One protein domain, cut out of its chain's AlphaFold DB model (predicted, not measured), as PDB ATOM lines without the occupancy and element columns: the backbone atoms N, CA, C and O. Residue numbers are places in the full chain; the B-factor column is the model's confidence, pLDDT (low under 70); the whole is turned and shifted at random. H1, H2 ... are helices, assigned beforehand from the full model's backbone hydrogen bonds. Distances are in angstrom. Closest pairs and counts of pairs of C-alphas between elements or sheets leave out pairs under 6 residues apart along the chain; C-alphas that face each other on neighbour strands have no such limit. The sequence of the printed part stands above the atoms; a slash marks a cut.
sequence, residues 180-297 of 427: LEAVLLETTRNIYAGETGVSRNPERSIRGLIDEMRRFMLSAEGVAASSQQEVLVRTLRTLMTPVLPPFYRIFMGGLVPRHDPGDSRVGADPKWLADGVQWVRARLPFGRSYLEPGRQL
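What this domain is: This is residues 180 to 297 of the 427 residues of the protein "Hypothetical protein" of Emiliania huxleyi (UniProt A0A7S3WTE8). A cluster of three helices fills one end of an elongated model: H1 and H2 lie side by side, and H3 packs on H1 at a steep angle and leads toward the other end. There, short H4 and longer H5 stand separately, joined by a long loop, and the last stretch, residues 284 to 297, folds back from the end of H5. The printed part has 118 residues with five named helices, H1 to H5 in chain order, and no named strand; the class is all helix. It is loose, with a radius of gyration of the C-alphas of 18.7 A, and spans 60 by 33 by 20 A.

How they stand to each other: H1, residues 180 to 196, touches H2, residues 206 to 217, at a shallow tilt of 14 degrees, the same way; their closest C-alphas, of Arg 189 and Leu 209, are 6.3 A apart. H3, residues 225 to 240, touches H1 at a steep tilt of 49 degrees, opposite ways; the closest C-alphas, of Tyr 192 and Thr 235, are 5.7 A apart. H2 and H3 are close but not clearly touching, with the closest C-alphas, of Met 217 and Gln 228, 6.5 A apart. H4, residues 244 to 251, is about perpendicular to H3 at 84 degrees and close but not clearly touching; the closest C-alphas, of Arg 237 and Pro 245, are 7.6 A apart. H5, residues 271 to 283, is apart from H4 and touches no helix. In H1, H2, H3, H4 and H5 every O i to N i+4 pair is within hydrogen-bond range.

Where its parts are: H1 begins at C-alpha 180 (38.399, -0.634, 50.766) and is 24.2 A long from first to last C-alpha. H3 is 22.9 A long. H5 is 18.6 A long and ends at C-alpha 283 (50.567, -13.111, 9.066).

The domain as a whole: The two C-alphas farthest apart, of Pro 202 and Pro 285, are 61.0 A apart. The printed part has no cut. The link from H4 to H5, 19 residues, is long. Mean pLDDT of the printed part is 89.9, and residue 242 is under 70.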
ATOM      1  N   LEU A 180      37.813  -0.585  52.107       89.56
ATOM      2  CA  LEU A 180      38.399  -0.634  50.766       89.56
ATOM      3  C   LEU A 180      38.178   0.689  50.024       89.56
ATOM      4  O   LEU A 180      39.108   1.234  49.433       89.56
ATOM      5  N   GLU A 181      36.964   1.226  50.096       90.56
ATOM      6  CA  GLU A 181      36.615   2.528  49.525       90.56
ATOM      7  C   GLU A 181      37.428   3.663  50.148       90.56
ATOM      8  O   GLU A 181      37.857   4.561  49.432       90.56
ATOM      9  N   ALA A 182      37.707   3.601  51.451       91.31
ATOM     10  CA  ALA A 182      38.544   4.578  52.138       91.31
ATOM     11  C   ALA A 182      39.993   4.550  51.619       91.31
ATOM     12  O   ALA A 182      40.598   5.602  51.422       91.31
ATOM     13  N   VAL A 183      40.543   3.362  51.339       92.00
ATOM     14  CA  VAL A 183      41.880   3.214  50.730       92.00
ATOM     15  C   VAL A 183      41.902   3.739  49.292       92.00
ATOM     16  O   VAL A 183      42.834   4.453  48.909       92.00
ATOM     17  N   LEU A 184      40.882   3.407  48.493       91.44
ATOM     18  CA  LEU A 184      40.739   3.904  47.119       91.44
ATOM     19  C   LEU A 184      40.594   5.425  47.089       91.44
ATOM     20  O   LEU A 184      41.240   6.091  46.275       91.44
ATOM     21  N   LEU A 185      39.802   5.980  48.007       92.88
ATOM     22  CA  LEU A 185      39.639   7.415  48.164       92.88
ATOM     23  C   LEU A 185      40.966   8.071  48.537       92.88
ATOM     24  O   LEU A 185      41.361   9.016  47.866       92.88
ATOM     25  N   GLU A 186      41.686   7.552  49.533       93.44
ATOM     26  CA  GLU A 186      42.985   8.095  49.950       93.44
ATOM     27  C   GLU A 186      44.016   8.050  48.812       93.44
ATOM     28  O   GLU A 186      44.759   9.005  48.598       93.44
ATOM     29  N   THR A 187      44.027   6.977  48.019       93.69
ATOM     30  CA  THR A 187      44.914   6.857  46.854       93.69
ATOM     31  C   THR A 187      44.548   7.867  45.770       93.69
ATOM     32  O   THR A 187      45.416   8.597  45.296       93.69
ATOM     33  N   THR A 188      43.262   7.971  45.426       93.88
ATOM     34  CA  THR A 188      42.748   8.958  44.457       93.88
ATOM     35  C   THR A 188      43.141  10.372  44.864       93.88
ATOM     36  O   THR A 188      43.628  11.163  44.065       93.88
ATOM     37  N   ARG A 189      42.980  10.660  46.148       94.69
ATOM     38  CA  ARG A 189      43.310  11.920  46.789       94.69
ATOM     39  C   ARG A 189      44.803  12.256  46.766       94.69
ATOM     40  O   ARG A 189      45.162  13.411  46.548       94.69
ATOM     41  N   ASN A 190      45.671  11.266  46.961       95.19
ATOM     42  CA  ASN A 190      47.120  11.450  46.861       95.19
ATOM     43  C   ASN A 190      47.564  11.709  45.418       95.19
ATOM     44  O   ASN A 190      48.389  12.592  45.189       95.19
ATOM     45  N   ILE A 191      46.987  10.993  44.450       94.75
ATOM     46  CA  ILE A 191      47.237  11.236  43.024       94.75
ATOM     47  C   ILE A 191      46.771  12.646  42.652       94.75
ATOM     48  O   ILE A 191      47.542  13.410  42.083       94.75
ATOM     49  N   TYR A 192      45.545  13.019  43.031       94.94
ATOM     50  CA  TYR A 192      44.976  14.328  42.714       94.94
ATOM     51  C   TYR A 192      45.818  15.486  43.270       94.94
ATOM     52  O   TYR A 192      46.104  16.447  42.558       94.94
ATOM     53  N   ALA A 193      46.271  15.383  44.523       94.50
ATOM     54  CA  ALA A 193      47.166  16.374  45.118       94.50
ATOM     55  C   ALA A 193      48.526  16.439  44.400       94.50
ATOM     56  O   ALA A 193      49.076  17.524  44.235       94.50
ATOM     57  N   GLY A 194      49.055  15.302  43.936       94.31
ATOM     58  CA  GLY A 194      50.278  15.257  43.131       94.31
ATOM     59  C   GLY A 194      50.128  15.918  41.757       94.31
ATOM     60  O   GLY A 194      51.039  16.611  41.319       94.31
ATOM     61  N   GLU A 195      48.976  15.747  41.103       92.69
ATOM     62  CA  GLU A 195      48.683  16.335  39.786       92.69
ATOM     63  C   GLU A 195      48.373  17.840  39.852       92.69
ATOM     64  O   GLU A 195      48.659  18.567  38.904       92.69
ATOM     65  N   THR A 196      47.775  18.314  40.951       93.06
ATOM     66  CA  THR A 196      47.349  19.720  41.112       93.06
ATOM     67  C   THR A 196      48.303  20.584  41.928       93.06
ATOM     68  O   THR A 196      48.196  21.806  41.896       93.06
ATOM     69  N   GLY A 197      49.154  19.981  42.761       92.31
ATOM     70  CA  GLY A 197      49.929  20.698  43.777       92.31
ATOM     71  C   GLY A 197      49.093  21.275  44.932       92.31
ATOM     72  O   GLY A 197      49.648  21.929  45.818       92.31
ATOM     73  N   VAL A 198      47.773  21.047  44.966       93.19
ATOM     74  CA  VAL A 198      46.903  21.555  46.035       93.19
ATOM     75  C   VAL A 198      47.168  20.809  47.341       93.19
ATOM     76  O   VAL A 198      47.277  19.584  47.389       93.19
ATOM     77  N   SER A 199      47.249  21.560  48.443       92.81
ATOM     78  CA  SER A 199      47.487  20.989  49.768       92.81
ATOM     79  C   SER A 199      46.336  20.090  50.227       92.81
ATOM     80  O   SER A 199      45.157  20.403  50.040       92.81
ATOM     81  N   ARG A 200      46.673  18.980  50.886       95.06
ATOM     82  CA  ARG A 200      45.701  18.009  51.401       95.06
ATOM     83  C   ARG A 200      44.829  18.636  52.495       95.06
ATOM     84  O   ARG A 200      45.340  19.283  53.408       95.06
ATOM     85  N   ASN A 201      43.523  18.402  52.427       94.19
ATOM     86  CA  ASN A 201      42.595  18.683  53.514       94.19
ATOM     87  C   ASN A 201      42.699  17.563  54.578       94.19
ATOM     88  O   ASN A 201      42.735  16.386  54.205       94.19
ATOM     89  N   PRO A 202      42.751  17.886  55.887       93.31
ATOM     90  CA  PRO A 202      42.843  16.886  56.956       93.31
ATOM     91  C   PRO A 202      41.616  15.969  57.062       93.31
ATOM     92  O   PRO A 202      41.731  14.847  57.561       93.31
ATOM     93  N   GLU A 203      40.444  16.414  56.608       92.44
ATOM     94  CA  GLU A 203      39.253  15.577  56.543       92.44
ATOM     95  C   GLU A 203      39.450  14.489  55.486       92.44
ATOM     96  O   GLU A 203      39.628  14.799  54.311       92.44
ATOM     97  N   ARG A 204      39.411  13.210  55.883       89.94
ATOM     98  CA  ARG A 204      39.698  12.061  54.998       89.94
ATOM     99  C   ARG A 204      38.519  11.601  54.133       89.94
ATOM    100  O   ARG A 204      38.734  10.902  53.147       89.94
ATOM    101  N   SER A 205      37.300  12.018  54.473       90.19
ATOM    102  CA  SER A 205      36.076  11.697  53.726       90.19
ATOM    103  C   SER A 205      36.071  12.338  52.334       90.19
ATOM    104  O   SER A 205      36.923  13.174  52.014       90.19
ATOM    105  N   ILE A 206      35.077  12.020  51.502       90.12
ATOM    106  CA  ILE A 206      34.915  12.693  50.201       90.12
ATOM    107  C   ILE A 206      34.876  14.228  50.304       90.12
ATOM    108  O   ILE A 206      35.281  14.905  49.363       90.12
ATOM    109  N   ARG A 207      34.424  14.790  51.435       91.94
ATOM    110  CA  ARG A 207      34.319  16.244  51.629       91.94
ATOM    111  C   ARG A 207      35.677  16.917  51.531       91.94
ATOM    112  O   ARG A 207      35.794  17.951  50.883       91.94
ATOM    113  N   GLY A 208      36.713  16.284  52.080       93.44
ATOM    114  CA  GLY A 208      38.076  16.785  51.956       93.44
ATOM    115  C   GLY A 208      38.590  16.751  50.515       93.44
ATOM    116  O   GLY A 208      39.260  17.689  50.099       93.44
ATOM    117  N   LEU A 209      38.232  15.724  49.730       93.75
ATOM    118  CA  LEU A 209      38.547  15.684  48.294       93.75
ATOM    119  C   LEU A 209      37.795  16.787  47.534       93.75
ATOM    120  O   LEU A 209      38.393  17.491  46.732       93.75
ATOM    121  N   ILE A 210      36.501  16.970  47.798       93.38
ATOM    122  CA  ILE A 210      35.690  18.022  47.166       93.38
ATOM    123  C   ILE A 210      36.239  19.409  47.510       93.38
ATOM    124  O   ILE A 210      36.296  20.272  46.641       93.38
ATOM    125  N   ASP A 211      36.684  19.627  48.745       93.75
ATOM    126  CA  ASP A 211      37.347  20.867  49.142       93.75
ATOM    127  C   ASP A 211      38.679  21.082  48.405       93.75
ATOM    128  O   ASP A 211      38.921  22.170  47.884       93.75
ATOM    129  N   GLU A 212      39.523  20.052  48.293       94.88
ATOM    130  CA  GLU A 212      40.753  20.100  47.487       94.88
ATOM    131  C   GLU A 212      40.451  20.449  46.023       94.88
ATOM    132  O   GLU A 212      41.076  21.343  45.452       94.88
ATOM    133  N   MET A 213      39.440  19.805  45.434       93.75
ATOM    134  CA  MET A 213      38.996  20.069  44.066       93.75
ATOM    135  C   MET A 213      38.449  21.485  43.900       93.75
ATOM    136  O   MET A 213      38.726  22.141  42.900       93.75
ATOM    137  N   ARG A 214      37.709  21.989  44.892       92.69
ATOM    138  CA  ARG A 214      37.204  23.365  44.908       92.69
ATOM    139  C   ARG A 214      38.350  24.370  44.978       92.69
ATOM    140  O   ARG A 214      38.334  25.353  44.245       92.69
ATOM    141  N   ARG A 215      39.361  24.123  45.815       92.62
ATOM    142  CA  ARG A 215      40.555  24.976  45.903       92.62
ATOM    143  C   ARG A 215      41.347  24.989  44.597       92.62
ATOM    144  O   ARG A 215      41.796  26.056  44.194       92.62
ATOM    145  N   PHE A 216      41.459  23.852  43.906       93.25
ATOM    146  CA  PHE A 216      42.047  23.817  42.566       93.25
ATOM    147  C   PHE A 216      41.199  24.591  41.551       93.25
ATOM    148  O   PHE A 216      41.725  25.454  40.854       93.25
ATOM    149  N   MET A 217      39.887  24.342  41.509       90.81
ATOM    150  CA  MET A 217      38.939  25.032  40.625       90.81
ATOM    151  C   MET A 217      39.000  26.557  40.778       90.81
ATOM    152  O   MET A 217      38.865  27.270  39.796       90.81
ATOM    153  N   LEU A 218      39.215  27.064  41.993       89.38
ATOM    154  CA  LEU A 218      39.310  28.502  42.272       89.38
ATOM    155  C   LEU A 218      40.739  29.064  42.144       89.38
ATOM    156  O   LEU A 218      40.963  30.244  42.405       89.38
ATOM    157  N   SER A 219      41.716  28.240  41.765       89.94
ATOM    158  CA  SER A 219      43.099  28.671  41.541       89.94
ATOM    159  C   SER A 219      43.299  29.231  40.130       89.94
ATOM    160  O   SER A 219      42.537  28.930  39.212       89.94
ATOM    161  N   ALA A 220      44.375  29.996  39.926       87.00
ATOM    162  CA  ALA A 220      44.727  30.527  38.607       87.00
ATOM    163  C   ALA A 220      44.935  29.427  37.544       87.00
ATOM    164  O   ALA A 220      44.668  29.653  36.368       87.00
ATOM    165  N   GLU A 221      45.385  28.240  37.953       87.56
ATOM    166  CA  GLU A 221      45.622  27.104  37.055       87.56
ATOM    167  C   GLU A 221      44.335  26.323  36.751       87.56
ATOM    168  O   GLU A 221      44.135  25.853  35.627       87.56
ATOM    169  N   GLY A 222      43.448  26.196  37.742       85.00
ATOM    170  CA  GLY A 222      42.232  25.388  37.653       85.00
ATOM    171  C   GLY A 222      40.954  26.156  37.315       85.00
ATOM    172  O   GLY A 222      39.932  25.516  37.088       85.00
ATOM    173  N   VAL A 223      40.972  27.489  37.227       83.75
ATOM    174  CA  VAL A 223      39.774  28.283  36.881       83.75
ATOM    175  C   VAL A 223      39.204  27.930  35.503       83.75
ATOM    176  O   VAL A 223      37.992  27.971  35.300       83.75
ATOM    177  N   ALA A 224      40.053  27.508  34.563       86.62
ATOM    178  CA  ALA A 224      39.604  27.016  33.269       86.62
ATOM    179  C   ALA A 224      38.996  25.608  33.389       86.62
ATOM    180  O   ALA A 224      39.630  24.676  33.888       86.62
ATOM    181  N   ALA A 225      37.785  25.428  32.850       85.38
ATOM    182  CA  ALA A 225      37.077  24.147  32.868       85.38
ATOM    183  C   ALA A 225      37.897  23.001  32.244       85.38
ATOM    184  O   ALA A 225      37.923  21.896  32.782       85.38
ATOM    185  N   SER A 226      38.626  23.271  31.157       88.38
ATOM    186  CA  SER A 226      39.503  22.288  30.510       88.38
ATOM    187  C   SER A 226      40.637  21.816  31.422       88.38
ATOM    188  O   SER A 226      40.955  20.631  31.412       88.38
ATOM    189  N   SER A 227      41.209  22.703  32.245       89.94
ATOM    190  CA  SER A 227      42.259  22.341  33.207       89.94
ATOM    191  C   SER A 227      41.726  21.383  34.269       89.94
ATOM    192  O   SER A 227      42.367  20.383  34.590       89.94
ATOM    193  N   GLN A 228      40.522  21.652  34.786       89.38
ATOM    194  CA  GLN A 228      39.855  20.765  35.743       89.38
ATOM    195  C   GLN A 228      39.597  19.398  35.119       89.38
ATOM    196  O   GLN A 228      39.900  18.373  35.727       89.38
ATOM    197  N   GLN A 229      39.070  19.384  33.894       92.25
ATOM    198  CA  GLN A 229      38.762  18.147  33.194       92.25
ATOM    199  C   GLN A 229      40.029  17.325  32.946       92.25
ATOM    200  O   GLN A 229      40.067  16.138  33.262       92.25
ATOM    201  N   GLU A 230      41.089  17.960  32.449       91.75
ATOM    202  CA  GLU A 230      42.333  17.285  32.105       91.75
ATOM    203  C   GLU A 230      43.006  16.651  33.326       91.75
ATOM    204  O   GLU A 230      43.384  15.478  33.274       91.75
ATOM    205  N   VAL A 231      43.109  17.384  34.439       92.88
ATOM    206  CA  VAL A 231      43.703  16.852  35.672       92.88
ATOM    207  C   VAL A 231      42.901  15.670  36.217       92.88
ATOM    208  O   VAL A 231      43.484  14.677  36.660       92.88
ATOM    209  N   LEU A 232      41.570  15.727  36.144       93.19
ATOM    210  CA  LEU A 232      40.706  14.621  36.559       93.19
ATOM    211  C   LEU A 232      40.918  13.394  35.677       93.19
ATOM    212  O   LEU A 232      41.093  12.291  36.196       93.19
ATOM    213  N   VAL A 233      40.983  13.568  34.357       91.44
ATOM    214  CA  VAL A 233      41.258  12.451  33.451       91.44
ATOM    215  C   VAL A 233      42.654  11.869  33.715       91.44
ATOM    216  O   VAL A 233      42.786  10.647  33.779       91.44
ATOM    217  N   ARG A 234      43.695  12.687  33.934       91.56
ATOM    218  CA  ARG A 234      45.037  12.190  34.310       91.56
ATOM    219  C   ARG A 234      45.014  11.416  35.628       91.56
ATOM    220  O   ARG A 234      45.519  10.299  35.672       91.56
ATOM    221  N   THR A 235      44.353  11.955  36.652       91.94
ATOM    222  CA  THR A 235      44.180  11.304  37.959       91.94
ATOM    223  C   THR A 235      43.536   9.924  37.803       91.94
ATOM    224  O   THR A 235      44.047   8.933  38.328       91.94
ATOM    225  N   LEU A 236      42.448   9.836  37.029       89.62
ATOM    226  CA  LEU A 236      41.749   8.578  36.765       89.62
ATOM    227  C   LEU A 236      42.612   7.593  35.964       89.62
ATOM    228  O   LEU A 236      42.638   6.406  36.284       89.62
ATOM    229  N   ARG A 237      43.368   8.063  34.963       88.62
ATOM    230  CA  ARG A 237      44.302   7.210  34.211       88.62
ATOM    231  C   ARG A 237      45.369   6.619  35.131       88.62
ATOM    232  O   ARG A 237      45.566   5.404  35.114       88.62
ATOM    233  N   THR A 238      45.997   7.442  35.968       89.75
ATOM    234  CA  THR A 238      47.012   7.003  36.938       89.75
ATOM    235  C   THR A 238      46.444   5.977  37.919       89.75
ATOM    236  O   THR A 238      47.074   4.948  38.163       89.75
ATOM    237  N   LEU A 239      45.216   6.188  38.403       88.25
ATOM    238  CA  LEU A 239      44.521   5.244  39.282       88.25
ATOM    239  C   LEU A 239      44.291   3.871  38.620       88.25
ATOM    240  O   LEU A 239      44.311   2.847  39.297       88.25
ATOM    241  N   MET A 240      44.087   3.837  37.300       83.88
ATOM    242  CA  MET A 240      43.811   2.611  36.541       83.88
ATOM    243  C   MET A 240      45.077   1.901  36.021       83.88
ATOM    244  O   MET A 240      45.017   0.735  35.625       83.88
ATOM    245  N   THR A 241      46.233   2.565  35.974       81.69
ATOM    246  CA  THR A 241      47.470   1.991  35.411       81.69
ATOM    247  C   THR A 241      48.151   0.929  36.285       81.69
ATOM    248  O   THR A 241      47.956   0.915  37.498       81.69
ATOM    249  N   PRO A 242      48.981   0.032  35.697       67.75
ATOM    250  CA  PRO A 242      49.458   0.019  34.301       67.75
ATOM    251  C   PRO A 242      48.709  -0.917  33.342       67.75
ATOM    252  O   PRO A 242      48.863  -0.785  32.131       67.75
ATOM    253  N   VAL A 243      47.904  -1.858  33.843       71.88
ATOM    254  CA  VAL A 243      47.338  -2.942  33.012       71.88
ATOM    255  C   VAL A 243      45.922  -2.642  32.520       71.88
ATOM    256  O   VAL A 243      45.561  -3.036  31.411       71.88
ATOM    257  N   LEU A 244      45.111  -1.950  33.324       80.12
ATOM    258  CA  LEU A 244      43.677  -1.834  33.068       80.12
ATOM    259  C   LEU A 244      43.338  -1.066  31.778       80.12
ATOM    260  O   LEU A 244      42.473  -1.557  31.058       80.12
ATOM    261  N   PRO A 245      43.991   0.061  31.411       82.19
ATOM    262  CA  PRO A 245      43.582   0.824  30.230       82.19
ATOM    263  C   PRO A 245      43.812   0.087  28.897       82.19
ATOM    264  O   PRO A 245      42.848  -0.026  28.137       82.19
ATOM    265  N   PRO A 246      44.997  -0.500  28.603       84.31
ATOM    266  CA  PRO A 246      45.182  -1.285  27.378       84.31
ATOM    267  C   PRO A 246      44.287  -2.528  27.338       84.31
ATOM    268  O   PRO A 246      43.706  -2.844  26.301       84.31
ATOM    269  N   PHE A 247      44.128  -3.213  28.479       87.88
ATOM    270  CA  PHE A 247      43.219  -4.354  28.578       87.88
ATOM    271  C   PHE A 247      41.782  -3.941  28.261       87.88
ATOM    272  O   PHE A 247      41.144  -4.559  27.415       87.88
ATOM    273  N   TYR A 248      41.283  -2.878  28.889       90.62
ATOM    274  CA  TYR A 248      39.919  -2.400  28.706       90.62
ATOM    275  C   TYR A 248      39.683  -1.935  27.262       90.62
ATOM    276  O   TYR A 248      38.697  -2.338  26.646       90.62
ATOM    277  N   ARG A 249      40.609  -1.170  26.670       90.50
ATOM    278  CA  ARG A 249      40.530  -0.720  25.267       90.50
ATOM    279  C   ARG A 249      40.338  -1.881  24.297       90.50
ATOM    280  O   ARG A 249      39.484  -1.808  23.420       90.50
ATOM    281  N   ILE A 250      41.074  -2.974  24.482       90.38
ATOM    282  CA  ILE A 250      40.984  -4.153  23.612       90.38
ATOM    283  C   ILE A 250      39.756  -5.001  23.965       90.38
ATOM    284  O   ILE A 250      38.929  -5.305  23.105       90.38
ATOM    285  N   PHE A 251      39.632  -5.393  25.233       93.00
ATOM    286  CA  PHE A 251      38.659  -6.382  25.697       93.00
ATOM    287  C   PHE A 251      37.236  -5.836  25.805       93.00
ATOM    288  O   PHE A 251      36.287  -6.596  25.640       93.00
ATOM    289  N   MET A 252      37.070  -4.543  26.075       93.50
ATOM    290  CA  MET A 252      35.765  -3.885  26.193       93.50
ATOM    291  C   MET A 252      35.491  -3.015  24.969       93.50
ATOM    292  O   MET A 252      34.447  -3.155  24.330       93.50
ATOM    293  N   GLY A 253      36.451  -2.159  24.611       91.81
ATOM    294  CA  GLY A 253      36.314  -1.234  23.490       91.81
ATOM    295  C   GLY A 253      36.497  -1.883  22.118       91.81
ATOM    296  O   GLY A 253      35.940  -1.403  21.141       91.81
ATOM    297  N   GLY A 254      37.248  -2.980  22.001       92.69
ATOM    298  CA  GLY A 254      37.625  -3.519  20.689       92.69
ATOM    299  C   GLY A 254      38.505  -2.557  19.882       92.69
ATOM    300  O   GLY A 254      38.464  -2.564  18.655       92.69
ATOM    301  N   LEU A 255      39.272  -1.697  20.554       92.19
ATOM    302  CA  LEU A 255      40.242  -0.809  19.925       92.19
ATOM    303  C   LEU A 255      41.502  -1.584  19.552       92.19
ATOM    304  O   LEU A 255      42.115  -2.242  20.394       92.19
ATOM    305  N   VAL A 256      41.911  -1.474  18.290       91.75
ATOM    306  CA  VAL A 256      43.176  -2.042  17.827       91.75
ATOM    307  C   VAL A 256      44.336  -1.194  18.365       91.75
ATOM    308  O   VAL A 256      44.396  -0.003  18.042       91.75
ATOM    309  N   PRO A 257      45.282  -1.782  19.124       91.69
ATOM    310  CA  PRO A 257      46.391  -1.041  19.711       91.69
ATOM    311  C   PRO A 257      47.206  -0.272  18.675       91.69
ATOM    312  O   PRO A 257      47.564  -0.806  17.617       91.69
ATOM    313  N   ARG A 258      47.536   0.977  18.999       90.81
ATOM    314  CA  ARG A 258      48.402   1.830  18.182       90.81
ATOM    315  C   ARG A 258      49.430   2.498  19.075       90.81
ATOM    316  O   ARG A 258      49.077   3.268  19.955       90.81
ATOM    317  N   HIS A 259      50.700   2.262  18.777       90.25
ATOM    318  CA  HIS A 259      51.771   3.002  19.416       90.25
ATOM    319  C   HIS A 259      52.013   4.315  18.668       90.25
ATOM    320  O   HIS A 259      52.262   4.310  17.461       90.25
ATOM    321  N   ASP A 260      51.942   5.423  19.397       87.12
ATOM    322  CA  ASP A 260      52.321   6.750  18.930       87.12
ATOM    323  C   ASP A 260      53.418   7.293  19.864       87.12
ATOM    324  O   ASP A 260      53.147   7.506  21.044       87.12
ATOM    325  N   PRO A 261      54.660   7.491  19.383       84.50
ATOM    326  CA  PRO A 261      55.746   8.037  20.197       84.50
ATOM    327  C   PRO A 261      55.471   9.440  20.760       84.50
ATOM    328  O   PRO A 261      56.132   9.839  21.715       84.50
ATOM    329  N   GLY A 262      54.536  10.193  20.163       84.31
ATOM    330  CA  GLY A 262      54.097  11.499  20.658       84.31
ATOM    331  C   GLY A 262      52.988  11.427  21.713       84.31
ATOM    332  O   GLY A 262      52.669  12.447  22.319       84.31
ATOM    333  N   ASP A 263      52.403  10.250  21.954       82.38
ATOM    334  CA  ASP A 263      51.354  10.055  22.951       82.38
ATOM    335  C   ASP A 263      51.958   9.724  24.321       82.38
ATOM    336  O   ASP A 263      52.225   8.571  24.661       82.38
ATOM    337  N   SER A 264      52.180  10.764  25.124       78.69
ATOM    338  CA  SER A 264      52.709  10.650  26.485       78.69
ATOM    339  C   SER A 264      51.629  10.399  27.545       78.69
ATOM    340  O   SER A 264      51.897  10.558  28.738       78.69
ATOM    341  N   ARG A 265      50.392  10.058  27.155       82.31
ATOM    342  CA  ARG A 265      49.314   9.809  28.120       82.31
ATOM    343  C   ARG A 265      49.615   8.559  28.947       82.31
ATOM    344  O   ARG A 265      49.959   7.497  28.428       82.31
ATOM    345  N   VAL A 266      49.404   8.663  30.256       77.31
ATOM    346  CA  VAL A 266      49.439   7.523  31.182       77.31
ATOM    347  C   VAL A 266      48.380   6.503  30.748       77.31
ATOM    348  O   VAL A 266      47.200   6.830  30.676       77.31
ATOM    349  N   GLY A 267      48.794   5.277  30.409       75.38
ATOM    350  CA  GLY A 267      47.898   4.237  29.880       75.38
ATOM    351  C   GLY A 267      47.781   4.171  28.349       75.38
ATOM    352  O   GLY A 267      46.944   3.409  27.862       75.38
ATOM    353  N   ALA A 268      48.601   4.917  27.595       84.75
ATOM    354  CA  ALA A 268      48.748   4.750  26.147       84.75
ATOM    355  C   ALA A 268      49.244   3.337  25.772       84.75
ATOM    356  O   ALA A 268      49.887   2.647  26.571       84.75
ATOM    357  N   ASP A 269      48.954   2.898  24.543       86.75
ATOM    358  CA  ASP A 269      49.283   1.542  24.101       86.75
ATOM    359  C   ASP A 269      50.819   1.358  24.031       86.75
ATOM    360  O   ASP A 269      51.512   2.064  23.279       86.75
ATOM    361  N   PRO A 270      51.395   0.405  24.789       88.81
ATOM    362  CA  PRO A 270      52.835   0.218  24.806       88.81
ATOM    363  C   PRO A 270      53.319  -0.349  23.468       88.81
ATOM    364  O   PRO A 270      52.643  -1.159  22.830       88.81
ATOM    365  N   LYS A 271      54.537   0.034  23.067       91.25
ATOM    366  CA  LYS A 271      55.137  -0.353  21.781       91.25
ATOM    367  C   LYS A 271      55.061  -1.860  21.514       91.25
ATOM    368  O   LYS A 271      54.626  -2.266  20.444       91.25
ATOM    369  N   TRP A 272      55.416  -2.686  22.504       91.44
ATOM    370  CA  TRP A 272      55.416  -4.148  22.366       91.44
ATOM    371  C   TRP A 272      54.029  -4.717  22.027       91.44
ATOM    372  O   TRP A 272      53.930  -5.692  21.284       91.44
ATOM    373  N   LEU A 273      52.960  -4.106  22.548       91.00
ATOM    374  CA  LEU A 273      51.585  -4.547  22.331       91.00
ATOM    375  C   LEU A 273      51.127  -4.193  20.916       91.00
ATOM    376  O   LEU A 273      50.578  -5.042  20.213       91.00
ATOM    377  N   ALA A 274      51.404  -2.964  20.477       91.25
ATOM    378  CA  ALA A 274      51.121  -2.535  19.112       91.25
ATOM    379  C   ALA A 274      51.910  -3.363  18.083       91.25
ATOM    380  O   ALA A 274      51.319  -3.883  17.134       91.25
ATOM    381  N   ASP A 275      53.214  -3.555  18.305       93.12
ATOM    382  CA  ASP A 275      54.084  -4.359  17.439       93.12
ATOM    383  C   ASP A 275      53.594  -5.816  17.366       93.12
ATOM    384  O   ASP A 275      53.529  -6.397  16.281       93.12
ATOM    385  N   GLY A 276      53.164  -6.390  18.498       92.38
ATOM    386  CA  GLY A 276      52.588  -7.734  18.558       92.38
ATOM    387  C   GLY A 276      51.326  -7.887  17.703       92.38
ATOM    388  O   GLY A 276      51.222  -8.825  16.911       92.38
ATOM    389  N   VAL A 277      50.383  -6.943  17.793       91.75
ATOM    390  CA  VAL A 277      49.154  -6.974  16.976       91.75
ATOM    391  C   VAL A 277      49.462  -6.768  15.490       91.75
ATOM    392  O   VAL A 277      48.876  -7.443  14.638       91.75
ATOM    393  N   GLN A 278      50.416  -5.896  15.150       93.12
ATOM    394  CA  GLN A 278      50.823  -5.696  13.756       93.12
ATOM    395  C   GLN A 278      51.573  -6.905  13.178       93.12
ATOM    396  O   GLN A 278      51.377  -7.240  12.006       93.12
ATOM    397  N   TRP A 279      52.353  -7.624  13.989       94.00
ATOM    398  CA  TRP A 279      52.942  -8.907  13.599       94.00
ATOM    399  C   TRP A 279      51.861  -9.939  13.246       94.00
ATOM    400  O   TRP A 279      51.940 -10.575  12.190       94.00
ATOM    401  N   VAL A 280      50.801 -10.051  14.065       91.38
ATOM    402  CA  VAL A 280      49.653 -10.931  13.769       91.38
ATOM    403  C   VAL A 280      48.986 -10.512  12.459       91.38
ATOM    404  O   VAL A 280      48.788 -11.346  11.573       91.38
ATOM    405  N   ARG A 281      48.703  -9.213  12.287       92.25
ATOM    406  CA  ARG A 281      48.109  -8.652  11.062       92.25
ATOM    407  C   ARG A 281      48.903  -9.023   9.809       92.25
ATOM    408  O   ARG A 281      48.301  -9.397   8.804       92.25
ATOM    409  N   ALA A 282      50.233  -8.951   9.849       92.75
ATOM    410  CA  ALA A 282      51.087  -9.291   8.709       92.75
ATOM    411  C   ALA A 282      50.991 -10.777   8.311       92.75
ATOM    412  O   ALA A 282      51.154 -11.120   7.137       92.75
ATOM    413  N   ARG A 283      50.688 -11.661   9.271       94.25
ATOM    414  CA  ARG A 283      50.567 -13.111   9.066       94.25
ATOM    415  C   ARG A 283      49.185 -13.552   8.572       94.25
ATOM    416  O   ARG A 283      49.058 -14.682   8.104       94.25
ATOM    417  N   LEU A 284      48.166 -12.693   8.652       91.81
ATOM    418  CA  LEU A 284      46.807 -13.045   8.243       91.81
ATOM    419  C   LEU A 284      46.682 -13.142   6.707       91.81
ATOM    420  O   LEU A 284      47.077 -12.199   6.005       91.81
ATOM    421  N   PRO A 285      46.116 -14.244   6.170       89.69
ATOM    422  CA  PRO A 285      45.884 -14.421   4.734       89.69
ATOM    423  C   PRO A 285      44.711 -13.580   4.196       89.69
ATOM    424  O   PRO A 285      44.659 -13.292   3.006       89.69
ATOM    425  N   PHE A 286      43.791 -13.146   5.061       91.50
ATOM    426  CA  PHE A 286      42.658 -12.268   4.753       91.50
ATOM    427  C   PHE A 286      42.308 -11.408   5.981       91.50
ATOM    428  O   PHE A 286      42.737 -11.709   7.092       91.50
ATOM    429  N   GLY A 287      41.555 -10.317   5.802       84.12
ATOM    430  CA  GLY A 287      41.054  -9.504   6.925       84.12
ATOM    431  C   GLY A 287      42.069  -8.558   7.586       84.12
ATOM    432  O   GLY A 287      41.825  -8.067   8.683       84.12
ATOM    433  N   ARG A 288      43.197  -8.249   6.929       88.62
ATOM    434  CA  ARG A 288      44.224  -7.325   7.463       88.62
ATOM    435  C   ARG A 288      43.710  -5.911   7.746       88.62
ATOM    436  O   ARG A 288      44.322  -5.207   8.546       88.62
ATOM    437  N   SER A 289      42.634  -5.495   7.082       89.12
ATOM    438  CA  SER A 289      41.969  -4.207   7.299       89.12
ATOM    439  C   SER A 289      41.295  -4.117   8.672       89.12
ATOM    440  O   SER A 289      41.223  -3.035   9.241       89.12
ATOM    441  N   TYR A 290      40.861  -5.238   9.261       87.75
ATOM    442  CA  TYR A 290      40.257  -5.236  10.599       87.75
ATOM    443  C   TYR A 290      41.268  -4.911  11.708       87.75
ATOM    444  O   TYR A 290      40.887  -4.344  12.721       87.75
ATOM    445  N   LEU A 291      42.557  -5.213  11.518       90.81
ATOM    446  CA  LEU A 291      43.619  -4.942  12.501       90.81
ATOM    447  C   LEU A 291      44.441  -3.686  12.168       90.81
ATOM    448  O   LEU A 291      45.620  -3.581  12.517       90.81
ATOM    449  N   GLU A 292      43.842  -2.729  11.462       92.50
ATOM    450  CA  GLU A 292      44.451  -1.414  11.262       92.50
ATOM    451  C   GLU A 292      44.669  -0.699  12.610       92.50
ATOM    452  O   GLU A 292      43.745  -0.662  13.423       92.50
ATOM    453  N   PRO A 293      45.865  -0.132  12.873       91.75
ATOM    454  CA  PRO A 293      46.147   0.568  14.124       91.75
ATOM    455  C   PRO A 293      45.108   1.653  14.431       91.75
ATOM    456  O   PRO A 293      44.853   2.521  13.597       91.75
ATOM    457  N   GLY A 294      44.541   1.631  15.639       89.38
ATOM    458  CA  GLY A 294      43.545   2.606  16.088       89.38
ATOM    459  C   GLY A 294      42.132   2.377  15.549       89.38
ATOM    460  O   GLY A 294      41.240   3.167  15.846       89.38
ATOM    461  N   ARG A 295      41.895   1.311  14.776       92.38
ATOM    462  CA  ARG A 295      40.551   0.961  14.315       92.38
ATOM    463  C   ARG A 295      39.677   0.537  15.497       92.38
ATOM    464  O   ARG A 295      40.068  -0.305  16.302       92.38
ATOM    465  N   GLN A 296      38.480   1.106  15.568       92.31
ATOM    466  CA  GLN A 296      37.441   0.766  16.537       92.31
ATOM    467  C   GLN A 296      36.611  -0.407  15.984       92.31
ATOM    468  O   GLN A 296      35.883  -0.237  15.006       92.31
ATOM    469  N   LEU A 297      36.757  -1.605  16.560       91.56
ATOM    470  CA  LEU A 297      35.982  -2.800  16.182       91.56
ATOM    471  C   LEU A 297      34.755  -3.016  17.069       91.56
ATOM    472  O   LEU A 297      33.773  -3.602  16.618       91.56
TER     473      LEU A 297